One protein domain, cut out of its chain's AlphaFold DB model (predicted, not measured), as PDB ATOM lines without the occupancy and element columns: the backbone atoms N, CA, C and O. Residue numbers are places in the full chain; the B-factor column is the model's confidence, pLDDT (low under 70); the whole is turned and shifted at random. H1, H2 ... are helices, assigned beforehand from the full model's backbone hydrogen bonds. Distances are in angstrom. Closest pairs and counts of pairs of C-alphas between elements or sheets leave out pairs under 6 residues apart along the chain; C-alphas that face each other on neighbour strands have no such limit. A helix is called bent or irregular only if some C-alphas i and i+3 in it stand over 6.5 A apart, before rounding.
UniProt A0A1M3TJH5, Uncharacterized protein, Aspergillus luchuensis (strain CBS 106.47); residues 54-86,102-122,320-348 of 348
ATOM      1  N   ILE A  54      13.041  28.206 -18.769       72.81
ATOM      2  CA  ILE A  54      12.191  28.268 -17.563       72.81
ATOM      3  C   ILE A  54      11.965  29.721 -17.117       72.81
ATOM      4  O   ILE A  54      10.835  30.136 -16.868       72.81
ATOM      5  N   VAL A  55      13.024  30.533 -17.047       76.88
ATOM      6  CA  VAL A  55      12.912  31.956 -16.686       76.88
ATOM      7  C   VAL A  55      12.061  32.704 -17.715       76.88
ATOM      8  O   VAL A  55      11.215  33.520 -17.343       76.88
ATOM      9  N   VAL A  56      12.233  32.398 -19.004       79.44
ATOM     10  CA  VAL A  56      11.399  32.955 -20.079       79.44
ATOM     11  C   VAL A  56       9.928  32.561 -19.902       79.44
ATOM     12  O   VAL A  56       9.063  33.425 -20.040       79.44
ATOM     13  N   GLU A  57       9.629  31.309 -19.541       80.94
ATOM     14  CA  GLU A  57       8.264  30.847 -19.253       80.94
ATOM     15  C   GLU A  57       7.611  31.652 -18.131       80.94
ATOM     16  O   GLU A  57       6.483  32.125 -18.288       80.94
ATOM     17  N   ILE A  58       8.327  31.851 -17.021       76.19
ATOM     18  CA  ILE A  58       7.837  32.597 -15.856       76.19
ATOM     19  C   ILE A  58       7.533  34.048 -16.245       76.19
ATOM     20  O   ILE A  58       6.450  34.558 -15.947       76.19
ATOM     21  N   ILE A  59       8.461  34.706 -16.952       79.88
ATOM     22  CA  ILE A  59       8.302  36.101 -17.384       79.88
ATOM     23  C   ILE A  59       7.115  36.238 -18.341       79.88
ATOM     24  O   ILE A  59       6.253  37.096 -18.135       79.88
ATOM     25  N   LEU A  60       7.045  35.396 -19.375       84.12
ATOM     26  CA  LEU A  60       5.966  35.441 -20.359       84.12
ATOM     27  C   LEU A  60       4.616  35.146 -19.704       84.12
ATOM     28  O   LEU A  60       3.656  35.879 -19.937       84.12
ATOM     29  N   SER A  61       4.548  34.130 -18.846       81.69
ATOM     30  CA  SER A  61       3.321  33.771 -18.134       81.69
ATOM     31  C   SER A  61       2.838  34.903 -17.232       81.69
ATOM     32  O   SER A  61       1.653  35.243 -17.253       81.69
ATOM     33  N   GLY A  62       3.750  35.544 -16.496       77.62
ATOM     34  CA  GLY A  62       3.444  36.720 -15.681       77.62
ATOM     35  C   GLY A  62       2.920  37.889 -16.517       77.62
ATOM     36  O   GLY A  62       1.886  38.475 -16.188       77.62
ATOM     37  N   LEU A  63       3.576  38.188 -17.643       84.88
ATOM     38  CA  LEU A  63       3.147  39.238 -18.570       84.88
ATOM     39  C   LEU A  63       1.773  38.950 -19.183       84.88
ATOM     40  O   LEU A  63       0.933  39.845 -19.230       84.88
ATOM     41  N   MET A  64       1.512  37.717 -19.622       84.62
ATOM     42  CA  MET A  64       0.216  37.319 -20.180       84.62
ATOM     43  C   MET A  64      -0.906  37.412 -19.149       84.62
ATOM     44  O   MET A  64      -1.956  37.980 -19.451       84.62
ATOM     45  N   ARG A  65      -0.674  36.917 -17.927       85.38
ATOM     46  CA  ARG A  65      -1.639  37.019 -16.822       85.38
ATOM     47  C   ARG A  65      -1.947  38.471 -16.479       85.38
ATOM     48  O   ARG A  65      -3.106  38.824 -16.297       85.38
ATOM     49  N   TYR A  66      -0.933  39.329 -16.462       85.31
ATOM     50  CA  TYR A  66      -1.122  40.752 -16.214       85.31
ATOM     51  C   TYR A  66      -1.875  41.452 -17.362       85.31
ATOM     52  O   TYR A  66      -2.895  42.101 -17.128       85.31
ATOM     53  N   ILE A  67      -1.416  41.307 -18.611       85.38
ATOM     54  CA  ILE A  67      -2.001  42.010 -19.763       85.38
ATOM     55  C   ILE A  67      -3.424  41.515 -20.032       85.38
ATOM     56  O   ILE A  67      -4.341  42.321 -20.159       85.38
ATOM     57  N   VAL A  68      -3.637  40.203 -20.131       85.25
ATOM     58  CA  VAL A  68      -4.955  39.667 -20.493       85.25
ATOM     59  C   VAL A  68      -5.860  39.575 -19.268       85.25
ATOM     60  O   VAL A  68      -6.978  40.085 -19.301       85.25
ATOM     61  N   GLY A  69      -5.364  38.973 -18.186       83.06
ATOM     62  CA  GLY A  69      -6.146  38.681 -16.983       83.06
ATOM     63  C   GLY A  69      -6.462  39.897 -16.115       83.06
ATOM     64  O   GLY A  69      -7.458  39.881 -15.404       83.06
ATOM     65  N   HIS A  70      -5.673  40.973 -16.187       86.25
ATOM     66  CA  HIS A  70      -5.951  42.183 -15.411       86.25
ATOM     67  C   HIS A  70      -6.253  43.395 -16.297       86.25
ATOM     68  O   HIS A  70      -7.311  44.004 -16.141       86.25
ATOM     69  N   VAL A  71      -5.386  43.741 -17.256       86.75
ATOM     70  CA  VAL A  71      -5.571  44.954 -18.080       86.75
ATOM     71  C   VAL A  71      -6.767  44.821 -19.024       86.75
ATOM     72  O   VAL A  71      -7.702  45.620 -18.949       86.75
ATOM     73  N   LEU A  72      -6.777  43.806 -19.891       86.88
ATOM     74  CA  LEU A  72      -7.864  43.622 -20.856       86.88
ATOM     75  C   LEU A  72      -9.181  43.253 -20.177       86.88
ATOM     76  O   LEU A  72     -10.211  43.774 -20.595       86.88
ATOM     77  N   MET A  73      -9.168  42.417 -19.131       88.31
ATOM     78  CA  MET A  73     -10.390  42.115 -18.375       88.31
ATOM     79  C   MET A  73     -10.981  43.370 -17.725       88.31
ATOM     80  O   MET A  73     -12.183  43.589 -17.837       88.31
ATOM     81  N   SER A  74     -10.165  44.236 -17.119       87.50
ATOM     82  CA  SER A  74     -10.668  45.479 -16.517       87.50
ATOM     83  C   SER A  74     -11.280  46.415 -17.563       87.50
ATOM     84  O   SER A  74     -12.369  46.949 -17.357       87.50
ATOM     85  N   ILE A  75     -10.622  46.572 -18.718       85.88
ATOM     86  CA  ILE A  75     -11.141  47.367 -19.842       85.88
ATOM     87  C   ILE A  75     -12.440  46.756 -20.385       85.88
ATOM     88  O   ILE A  75     -13.392  47.489 -20.643       85.88
ATOM     89  N   LEU A  76     -12.507  45.427 -20.515       86.62
ATOM     90  CA  LEU A  76     -13.698  44.692 -20.946       86.62
ATOM     91  C   LEU A  76     -14.875  44.924 -20.007       86.62
ATOM     92  O   LEU A  76     -15.982  45.172 -20.482       86.62
ATOM     93  N   ILE A  77     -14.651  44.866 -18.696       85.75
ATOM     94  CA  ILE A  77     -15.689  45.089 -17.687       85.75
ATOM     95  C   ILE A  77     -16.277  46.497 -17.831       85.75
ATOM     96  O   ILE A  77     -17.497  46.642 -17.927       85.75
ATOM     97  N   VAL A  78     -15.421  47.517 -17.925       84.69
ATOM     98  CA  VAL A  78     -15.858  48.914 -18.072       84.69
ATOM     99  C   VAL A  78     -16.566  49.147 -19.409       84.69
ATOM    100  O   VAL A  78     -17.662  49.700 -19.426       84.69
ATOM    101  N   GLU A  79     -16.002  48.662 -20.520       84.69
ATOM    102  CA  GLU A  79     -16.605  48.793 -21.856       84.69
ATOM    103  C   GLU A  79     -17.974  48.107 -21.937       84.69
ATOM    104  O   GLU A  79     -18.896  48.587 -22.597       84.69
ATOM    105  N   SER A  80     -18.125  46.976 -21.253       82.94
ATOM    106  CA  SER A  80     -19.379  46.229 -21.227       82.94
ATOM    107  C   SER A  80     -20.500  47.001 -20.535       82.94
ATOM    108  O   SER A  80     -21.619  47.044 -21.053       82.94
ATOM    109  N   VAL A  81     -20.191  47.630 -19.397       81.94
ATOM    110  CA  VAL A  81     -21.143  48.454 -18.643       81.94
ATOM    111  C   VAL A  81     -21.465  49.742 -19.391       81.94
ATOM    112  O   VAL A  81     -22.628  50.126 -19.474       81.94
ATOM    113  N   GLU A  82     -20.472  50.360 -20.025       79.81
ATOM    114  CA  GLU A  82     -20.687  51.526 -20.876       79.81
ATOM    115  C   GLU A  82     -21.663  51.224 -22.027       79.81
ATOM    116  O   GLU A  82     -22.664  51.917 -22.209       79.81
ATOM    117  N   LYS A  83     -21.428  50.145 -22.786       75.31
ATOM    118  CA  LYS A  83     -22.328  49.740 -23.878       75.31
ATOM    119  C   LYS A  83     -23.734  49.404 -23.389       75.31
ATOM    120  O   LYS A  83     -24.690  49.515 -24.156       75.31
ATOM    121  N   GLU A  84     -23.880  48.968 -22.143       74.56
ATOM    122  CA  GLU A  84     -25.185  48.756 -21.527       74.56
ATOM    123  C   GLU A  84     -25.902  50.066 -21.217       74.56
ATOM    124  O   GLU A  84     -27.055  50.225 -21.618       74.56
ATOM    125  N   ALA A  85     -25.201  50.998 -20.571       68.00
ATOM    126  CA  ALA A  85     -25.711  52.323 -20.253       68.00
ATOM    127  C   ALA A  85     -26.226  53.025 -21.521       68.00
ATOM    128  O   ALA A  85     -27.388  53.423 -21.581       68.00
ATOM    129  N   PHE A  86     -25.426  53.057 -22.591       63.25
ATOM    130  CA  PHE A  86     -25.820  53.694 -23.855       63.25
ATOM    131  C   PHE A  86     -26.796  52.866 -24.700       63.25
ATOM    132  O   PHE A  86     -27.646  53.425 -25.395       63.25
ATOM    133  N   ARG A 102     -13.136  42.029 -26.521       65.56
ATOM    134  CA  ARG A 102     -13.209  40.581 -26.815       65.56
ATOM    135  C   ARG A 102     -12.170  40.137 -27.843       65.56
ATOM    136  O   ARG A 102     -11.713  38.989 -27.817       65.56
ATOM    137  N   HIS A 103     -11.783  41.019 -28.760       75.81
ATOM    138  CA  HIS A 103     -10.799  40.730 -29.794       75.81
ATOM    139  C   HIS A 103      -9.395  41.080 -29.296       75.81
ATOM    140  O   HIS A 103      -8.833  42.086 -29.710       75.81
ATOM    141  N   VAL A 104      -8.821  40.222 -28.441       72.25
ATOM    142  CA  VAL A 104      -7.517  40.406 -27.759       72.25
ATOM    143  C   VAL A 104      -6.469  41.100 -28.631       72.25
ATOM    144  O   VAL A 104      -5.944  42.141 -28.248       72.25
ATOM    145  N   LEU A 105      -6.201  40.573 -29.829       71.12
ATOM    146  CA  LEU A 105      -5.202  41.137 -30.743       71.12
ATOM    147  C   LEU A 105      -5.560  42.547 -31.225       71.12
ATOM    148  O   LEU A 105      -4.693  43.414 -31.281       71.12
ATOM    149  N   GLN A 106      -6.830  42.799 -31.539       75.62
ATOM    150  CA  GLN A 106      -7.305  44.109 -31.978       75.62
ATOM    151  C   GLN A 106      -7.283  45.127 -30.833       75.62
ATOM    152  O   GLN A 106      -6.914  46.280 -31.048       75.62
ATOM    153  N   SER A 107      -7.629  44.711 -29.615       71.94
ATOM    154  CA  SER A 107      -7.604  45.563 -28.423       71.94
ATOM    155  C   SER A 107      -6.172  45.907 -28.023       71.94
ATOM    156  O   SER A 107      -5.869  47.078 -27.808       71.94
ATOM    157  N   ILE A 108      -5.268  44.921 -28.025       70.12
ATOM    158  CA  ILE A 108      -3.831  45.137 -27.819       70.12
ATOM    159  C   ILE A 108      -3.279  46.064 -28.903       70.12
ATOM    160  O   ILE A 108      -2.614  47.043 -28.577       70.12
ATOM    161  N   ALA A 109      -3.591  45.818 -30.180       72.75
ATOM    162  CA  ALA A 109      -3.143  46.668 -31.281       72.75
ATOM    163  C   ALA A 109      -3.694  48.099 -31.174       72.75
ATOM    164  O   ALA A 109      -2.984  49.056 -31.478       72.75
ATOM    165  N   SER A 110      -4.937  48.268 -30.716       72.19
ATOM    166  CA  SER A 110      -5.548  49.579 -30.482       72.19
ATOM    167  C   SER A 110      -4.863  50.326 -29.338       72.19
ATOM    168  O   SER A 110      -4.468  51.478 -29.513       72.19
ATOM    169  N   LEU A 111      -4.643  49.665 -28.198       69.50
ATOM    170  CA  LEU A 111      -3.942  50.234 -27.042       69.50
ATOM    171  C   LEU A 111      -2.489  50.583 -27.386       69.50
ATOM    172  O   LEU A 111      -2.020  51.674 -27.062       69.50
ATOM    173  N   TYR A 112      -1.806  49.702 -28.119       71.75
ATOM    174  CA  TYR A 112      -0.460  49.940 -28.629       71.75
ATOM    175  C   TYR A 112      -0.419  51.138 -29.586       71.75
ATOM    176  O   TYR A 112       0.448  51.998 -29.456       71.75
ATOM    177  N   ARG A 113      -1.384  51.262 -30.506       73.00
ATOM    178  CA  ARG A 113      -1.484  52.428 -31.400       73.00
ATOM    179  C   ARG A 113      -1.770  53.733 -30.650       73.00
ATOM    180  O   ARG A 113      -1.281  54.772 -31.076       73.00
ATOM    181  N   LYS A 114      -2.539  53.691 -29.555       70.44
ATOM    182  CA  LYS A 114      -2.903  54.877 -28.761       70.44
ATOM    183  C   LYS A 114      -1.799  55.357 -27.816       70.44
ATOM    184  O   LYS A 114      -1.645  56.559 -27.639       70.44
ATOM    185  N   GLY A 115      -1.051  54.451 -27.187       64.25
ATOM    186  CA  GLY A 115      -0.086  54.824 -26.143       64.25
ATOM    187  C   GLY A 115       1.146  53.931 -26.031       64.25
ATOM    188  O   GLY A 115       1.858  54.007 -25.025       64.25
ATOM    189  N   ASN A 116       1.421  53.117 -27.058       77.38
ATOM    190  CA  ASN A 116       2.542  52.175 -27.130       77.38
ATOM    191  C   ASN A 116       2.494  51.114 -25.997       77.38
ATOM    192  O   ASN A 116       1.535  51.032 -25.227       77.38
ATOM    193  N   LEU A 117       3.536  50.289 -25.858       75.38
ATOM    194  CA  LEU A 117       3.700  49.307 -24.772       75.38
ATOM    195  C   LEU A 117       3.606  49.937 -23.377       75.38
ATOM    196  O   LEU A 117       3.202  49.283 -22.418       75.38
ATOM    197  N   ARG A 118       3.942  51.226 -23.260       76.62
ATOM    198  CA  ARG A 118       3.891  51.974 -22.001       76.62
ATOM    199  C   ARG A 118       2.477  52.043 -21.418       76.62
ATOM    200  O   ARG A 118       2.341  52.098 -20.202       76.62
ATOM    201  N   LEU A 119       1.450  52.043 -22.266       76.25
ATOM    202  CA  LEU A 119       0.053  52.078 -21.836       76.25
ATOM    203  C   LEU A 119      -0.440  50.692 -21.398       76.25
ATOM    204  O   LEU A 119      -1.169  50.593 -20.421       76.25
ATOM    205  N   LEU A 120       0.034  49.617 -22.037       76.25
ATOM    206  CA  LEU A 120      -0.240  48.243 -21.593       76.25
ATOM    207  C   LEU A 120       0.427  47.932 -20.246       76.25
ATOM    208  O   LEU A 120      -0.126  47.200 -19.432       76.25
ATOM    209  N   LEU A 121       1.603  48.509 -19.994       82.81
ATOM    210  CA  LEU A 121       2.401  48.276 -18.789       82.81
ATOM    211  C   LEU A 121       2.272  49.393 -17.740       82.81
ATOM    212  O   LEU A 121       3.030  49.410 -16.776       82.81
ATOM    213  N   SER A 122       1.324  50.324 -17.880       83.94
ATOM    214  CA  SER A 122       1.205  51.489 -16.985       83.94
ATOM    215  C   SER A 122       0.984  51.108 -15.516       83.94
ATOM    216  O   SER A 122       1.476  51.787 -14.613       83.94
ATOM    217  N   LEU A 320     -19.779  35.659 -19.074       86.56
ATOM    218  CA  LEU A 320     -19.406  34.933 -20.294       86.56
ATOM    219  C   LEU A 320     -18.279  35.620 -21.078       86.56
ATOM    220  O   LEU A 320     -17.391  34.940 -21.585       86.56
ATOM    221  N   TRP A 321     -18.272  36.953 -21.161       86.38
ATOM    222  CA  TRP A 321     -17.177  37.680 -21.805       86.38
ATOM    223  C   TRP A 321     -15.863  37.581 -21.021       86.38
ATOM    224  O   TRP A 321     -14.809  37.420 -21.637       86.38
ATOM    225  N   CYS A 322     -15.910  37.617 -19.685       87.06
ATOM    226  CA  CYS A 322     -14.725  37.385 -18.853       87.06
ATOM    227  C   CYS A 322     -14.198  35.953 -19.021       87.06
ATOM    228  O   CYS A 322     -12.996  35.762 -19.185       87.06
ATOM    229  N   VAL A 323     -15.093  34.961 -19.074       86.81
ATOM    230  CA  VAL A 323     -14.758  33.552 -19.329       86.81
ATOM    231  C   VAL A 323     -14.108  33.377 -20.696       86.81
ATOM    232  O   VAL A 323     -13.096  32.694 -20.809       86.81
ATOM    233  N   GLU A 324     -14.644  34.015 -21.737       88.00
ATOM    234  CA  GLU A 324     -14.063  33.972 -23.080       88.00
ATOM    235  C   GLU A 324     -12.634  34.537 -23.094       88.00
ATOM    236  O   GLU A 324     -11.730  33.951 -23.695       88.00
ATOM    237  N   LEU A 325     -12.416  35.670 -22.422       86.19
ATOM    238  CA  LEU A 325     -11.105  36.305 -22.343       86.19
ATOM    239  C   LEU A 325     -10.118  35.477 -21.505       86.19
ATOM    240  O   LEU A 325      -8.957  35.329 -21.891       86.19
ATOM    241  N   HIS A 326     -10.592  34.876 -20.414       86.25
ATOM    242  CA  HIS A 326      -9.826  33.934 -19.599       86.25
ATOM    243  C   HIS A 326      -9.413  32.704 -20.403       86.25
ATOM    244  O   HIS A 326      -8.238  32.363 -20.438       86.25
ATOM    245  N   ALA A 327     -10.341  32.089 -21.140       84.44
ATOM    246  CA  ALA A 327     -10.055  30.937 -21.990       84.44
ATOM    247  C   ALA A 327      -8.960  31.242 -23.025       84.44
ATOM    248  O   ALA A 327      -8.049  30.438 -23.225       84.44
ATOM    249  N   LYS A 328      -9.006  32.432 -23.639       86.44
ATOM    250  CA  LYS A 328      -7.965  32.910 -24.564       86.44
ATOM    251  C   LYS A 328      -6.612  33.070 -23.869       86.44
ATOM    252  O   LYS A 328      -5.606  32.624 -24.412       86.44
ATOM    253  N   MET A 329      -6.585  33.661 -22.672       86.31
ATOM    254  CA  MET A 329      -5.367  33.766 -21.864       86.31
ATOM    255  C   MET A 329      -4.774  32.384 -21.570       86.31
ATOM    256  O   MET A 329      -3.585  32.168 -21.793       86.31
ATOM    257  N   CYS A 330      -5.599  31.442 -21.111       82.94
ATOM    258  CA  CYS A 330      -5.164  30.089 -20.777       82.94
ATOM    259  C   CYS A 330      -4.618  29.353 -22.001       82.94
ATOM    260  O   CYS A 330      -3.581  28.707 -21.900       82.94
ATOM    261  N   LEU A 331      -5.244  29.511 -23.172       84.50
ATOM    262  CA  LEU A 331      -4.733  28.941 -24.418       84.50
ATOM    263  C   LEU A 331      -3.341  29.490 -24.774       84.50
ATOM    264  O   LEU A 331      -2.463  28.722 -25.166       84.50
ATOM    265  N   CYS A 332      -3.113  30.796 -24.603       84.50
ATOM    266  CA  CYS A 332      -1.794  31.396 -24.816       84.50
ATOM    267  C   CYS A 332      -0.745  30.848 -23.837       84.50
ATOM    268  O   CYS A 332       0.353  30.494 -24.259       84.50
ATOM    269  N   LEU A 333      -1.093  30.730 -22.553       82.12
ATOM    270  CA  LEU A 333      -0.212  30.178 -21.519       82.12
ATOM    271  C   LEU A 333       0.161  28.716 -21.802       82.12
ATOM    272  O   LEU A 333       1.333  28.355 -21.720       82.12
ATOM    273  N   VAL A 334      -0.807  27.896 -22.216       80.62
ATOM    274  CA  VAL A 334      -0.570  26.505 -22.634       80.62
ATOM    275  C   VAL A 334       0.364  26.447 -23.839       80.62
ATOM    276  O   VAL A 334       1.275  25.626 -23.861       80.62
ATOM    277  N   GLY A 335       0.180  27.335 -24.821       82.06
ATOM    278  CA  GLY A 335       1.079  27.438 -25.971       82.06
ATOM    279  C   GLY A 335       2.519  27.765 -25.567       82.06
ATOM    280  O   GLY A 335       3.450  27.132 -26.059       82.06
ATOM    281  N   VAL A 336       2.713  28.700 -24.634       82.06
ATOM    282  CA  VAL A 336       4.046  29.043 -24.114       82.06
ATOM    283  C   VAL A 336       4.674  27.878 -23.366       82.06
ATOM    284  O   VAL A 336       5.819  27.533 -23.651       82.06
ATOM    285  N   SER A 337       3.917  27.224 -22.487       79.38
ATOM    286  CA  SER A 337       4.404  26.055 -21.760       79.38
ATOM    287  C   SER A 337       4.773  24.910 -22.712       79.38
ATOM    288  O   SER A 337       5.830  24.303 -22.574       79.38
ATOM    289  N   ALA A 338       3.985  24.671 -23.767       80.06
ATOM    290  CA  ALA A 338       4.302  23.676 -24.794       80.06
ATOM    291  C   ALA A 338       5.635  23.965 -25.506       80.06
ATOM    292  O   ALA A 338       6.450  23.059 -25.685       80.06
ATOM    293  N   VAL A 339       5.864  25.225 -25.897       83.56
ATOM    294  CA  VAL A 339       7.111  25.659 -26.549       83.56
ATOM    295  C   VAL A 339       8.302  25.502 -25.608       83.56
ATOM    296  O   VAL A 339       9.352  25.020 -26.029       83.56
ATOM    297  N   VAL A 340       8.142  25.860 -24.334       79.88
ATOM    298  CA  VAL A 340       9.196  25.737 -23.322       79.88
ATOM    299  C   VAL A 340       9.517  24.272 -23.041       79.88
ATOM    300  O   VAL A 340      10.684  23.893 -23.085       79.88
ATOM    301  N   HIS A 341       8.506  23.422 -22.850       76.25
ATOM    302  CA  HIS A 341       8.698  21.983 -22.687       76.25
ATOM    303  C   HIS A 341       9.424  21.359 -23.883       76.25
ATOM    304  O   HIS A 341      10.320  20.538 -23.687       76.25
ATOM    305  N   LEU A 342       9.086  21.770 -25.109       80.25
ATOM    306  CA  LEU A 342       9.778  21.320 -26.315       80.25
ATOM    307  C   LEU A 342      11.236  21.806 -26.350       80.25
ATOM    308  O   LEU A 342      12.131  21.031 -26.678       80.25
ATOM    309  N   ALA A 343      11.493  23.065 -25.988       80.25
ATOM    310  CA  ALA A 343      12.844  23.622 -25.929       80.25
ATOM    311  C   ALA A 343      13.713  22.897 -24.892       80.25
ATOM    312  O   ALA A 343      14.826  22.492 -25.209       80.25
ATOM    313  N   VAL A 344      13.186  22.667 -23.685       76.56
ATOM    314  CA  VAL A 344      13.873  21.922 -22.621       76.56
ATOM    315  C   VAL A 344      14.143  20.481 -23.043       76.56
ATOM    316  O   VAL A 344      15.226  19.971 -22.776       76.56
ATOM    317  N   TYR A 345      13.187  19.824 -23.707       75.50
ATOM    318  CA  TYR A 345      13.374  18.465 -24.213       75.50
ATOM    319  C   TYR A 345      14.497  18.384 -25.254       75.50
ATOM    320  O   TYR A 345      15.317  17.483 -25.177       75.50
ATOM    321  N   ASN A 346      14.578  19.344 -26.180       75.69
ATOM    322  CA  ASN A 346      15.639  19.386 -27.195       75.69
ATOM    323  C   ASN A 346      17.025  19.775 -26.638       75.69
ATOM    324  O   ASN A 346      18.017  19.650 -27.349       75.69
ATOM    325  N   MET A 347      17.093  20.300 -25.410       72.38
ATOM    326  CA  MET A 347      18.336  20.695 -24.728       72.38
ATOM    327  C   MET A 347      18.860  19.631 -23.747       72.38
ATOM    328  O   MET A 347      19.896  19.851 -23.111       72.38
ATOM    329  N   LYS A 348      18.130  18.523 -23.579       63.31
ATOM    330  CA  LYS A 348      18.539  17.347 -22.803       63.31
ATOM    331  C   LYS A 348      19.136  16.297 -23.728       63.31
ATOM    332  O   LYS A 348      20.124  15.674 -23.295       63.31
TER     333      LYS A 348
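AT A GLANCE: This is residues 54 to 86, 102 to 122 and 320 to 348 of the 348 residues of an uncharacterized protein of Aspergillus luchuensis (strain CBS 106.47) (UniProt A0A1M3TJH5). Two long helices, H1 and H3, lie side by side running opposite ways, and a shorter, kinked helix, H2, stands crosswise to them, bowed so that its two ends come close to H1. H1 is bent but runs nearly straight, and its residues 81 to 86 stick out past the pair. The printed part has 83 residues with three named helices, in the order H1, H2, H3, and no named strand; the class is all helix. It is loose, with a radius of gyration of the C-alphas of 15.1 A, and spans 57 by 28 by 16 A, only just a rod.

HOW THE PARTS SIT: H1, residues 54 to 86, was assigned as one helix by its hydrogen bonds but is bent, with C-alphas 69 and 72 6.5 A apart; its arms, H1a and H1b, stand at a shallow tilt of 10 degrees. H3, residues 320 to 346, touches H1a, opposite ways at a shallow tilt of 10 degrees; their closest C-alphas, of Ser 61 and Leu 333, are 6.1 A apart. H1b touches H3 with residues 73 to 77 alone, closest at the C-alphas of Met 73 and Cys 322, 6.4 A. H2, residues 104 to 120, is irregular, with C-alphas 114 and 117 9.5 A apart, and has a kink of 106 degrees near residue 114. H2 is close to H1a but not clearly touching, the closest C-alphas being those of Ile 67 and Leu 120, 6.7 A. H2 is likewise close to H3 but not clearly touching, with the C-alphas of Val 104 and Leu 325 closest at 7.7 A. In H1a, H1b and H3 every O i to N i+4 pair is within hydrogen-bond range; in H2, 10 of 13 are.

IN THESE COORDINATES: H1a, residues 54 to 69, begins with C-alpha 54 at (12.191, 28.268, -17.563) and is 21.1 A long; H1b, residues 72 to 86, is 20.8 A. H2 is 12.3 A from first to last C-alpha. H3 is 39.0 A, ending with C-alpha 346 at (15.639, 19.386, -27.195).

THE WHOLE: The C-alphas farthest apart, of Phe 86 and Lys 348, are 57.4 A apart. Residues 87 to 101 and 123 to 319 are not printed; the C-alpha gaps across these cuts are 18.4 A and 26.6 A. The mean pLDDT of the printed part is 79.6, and residues 85, 86, 102, 111, 115 and 348 are under 70.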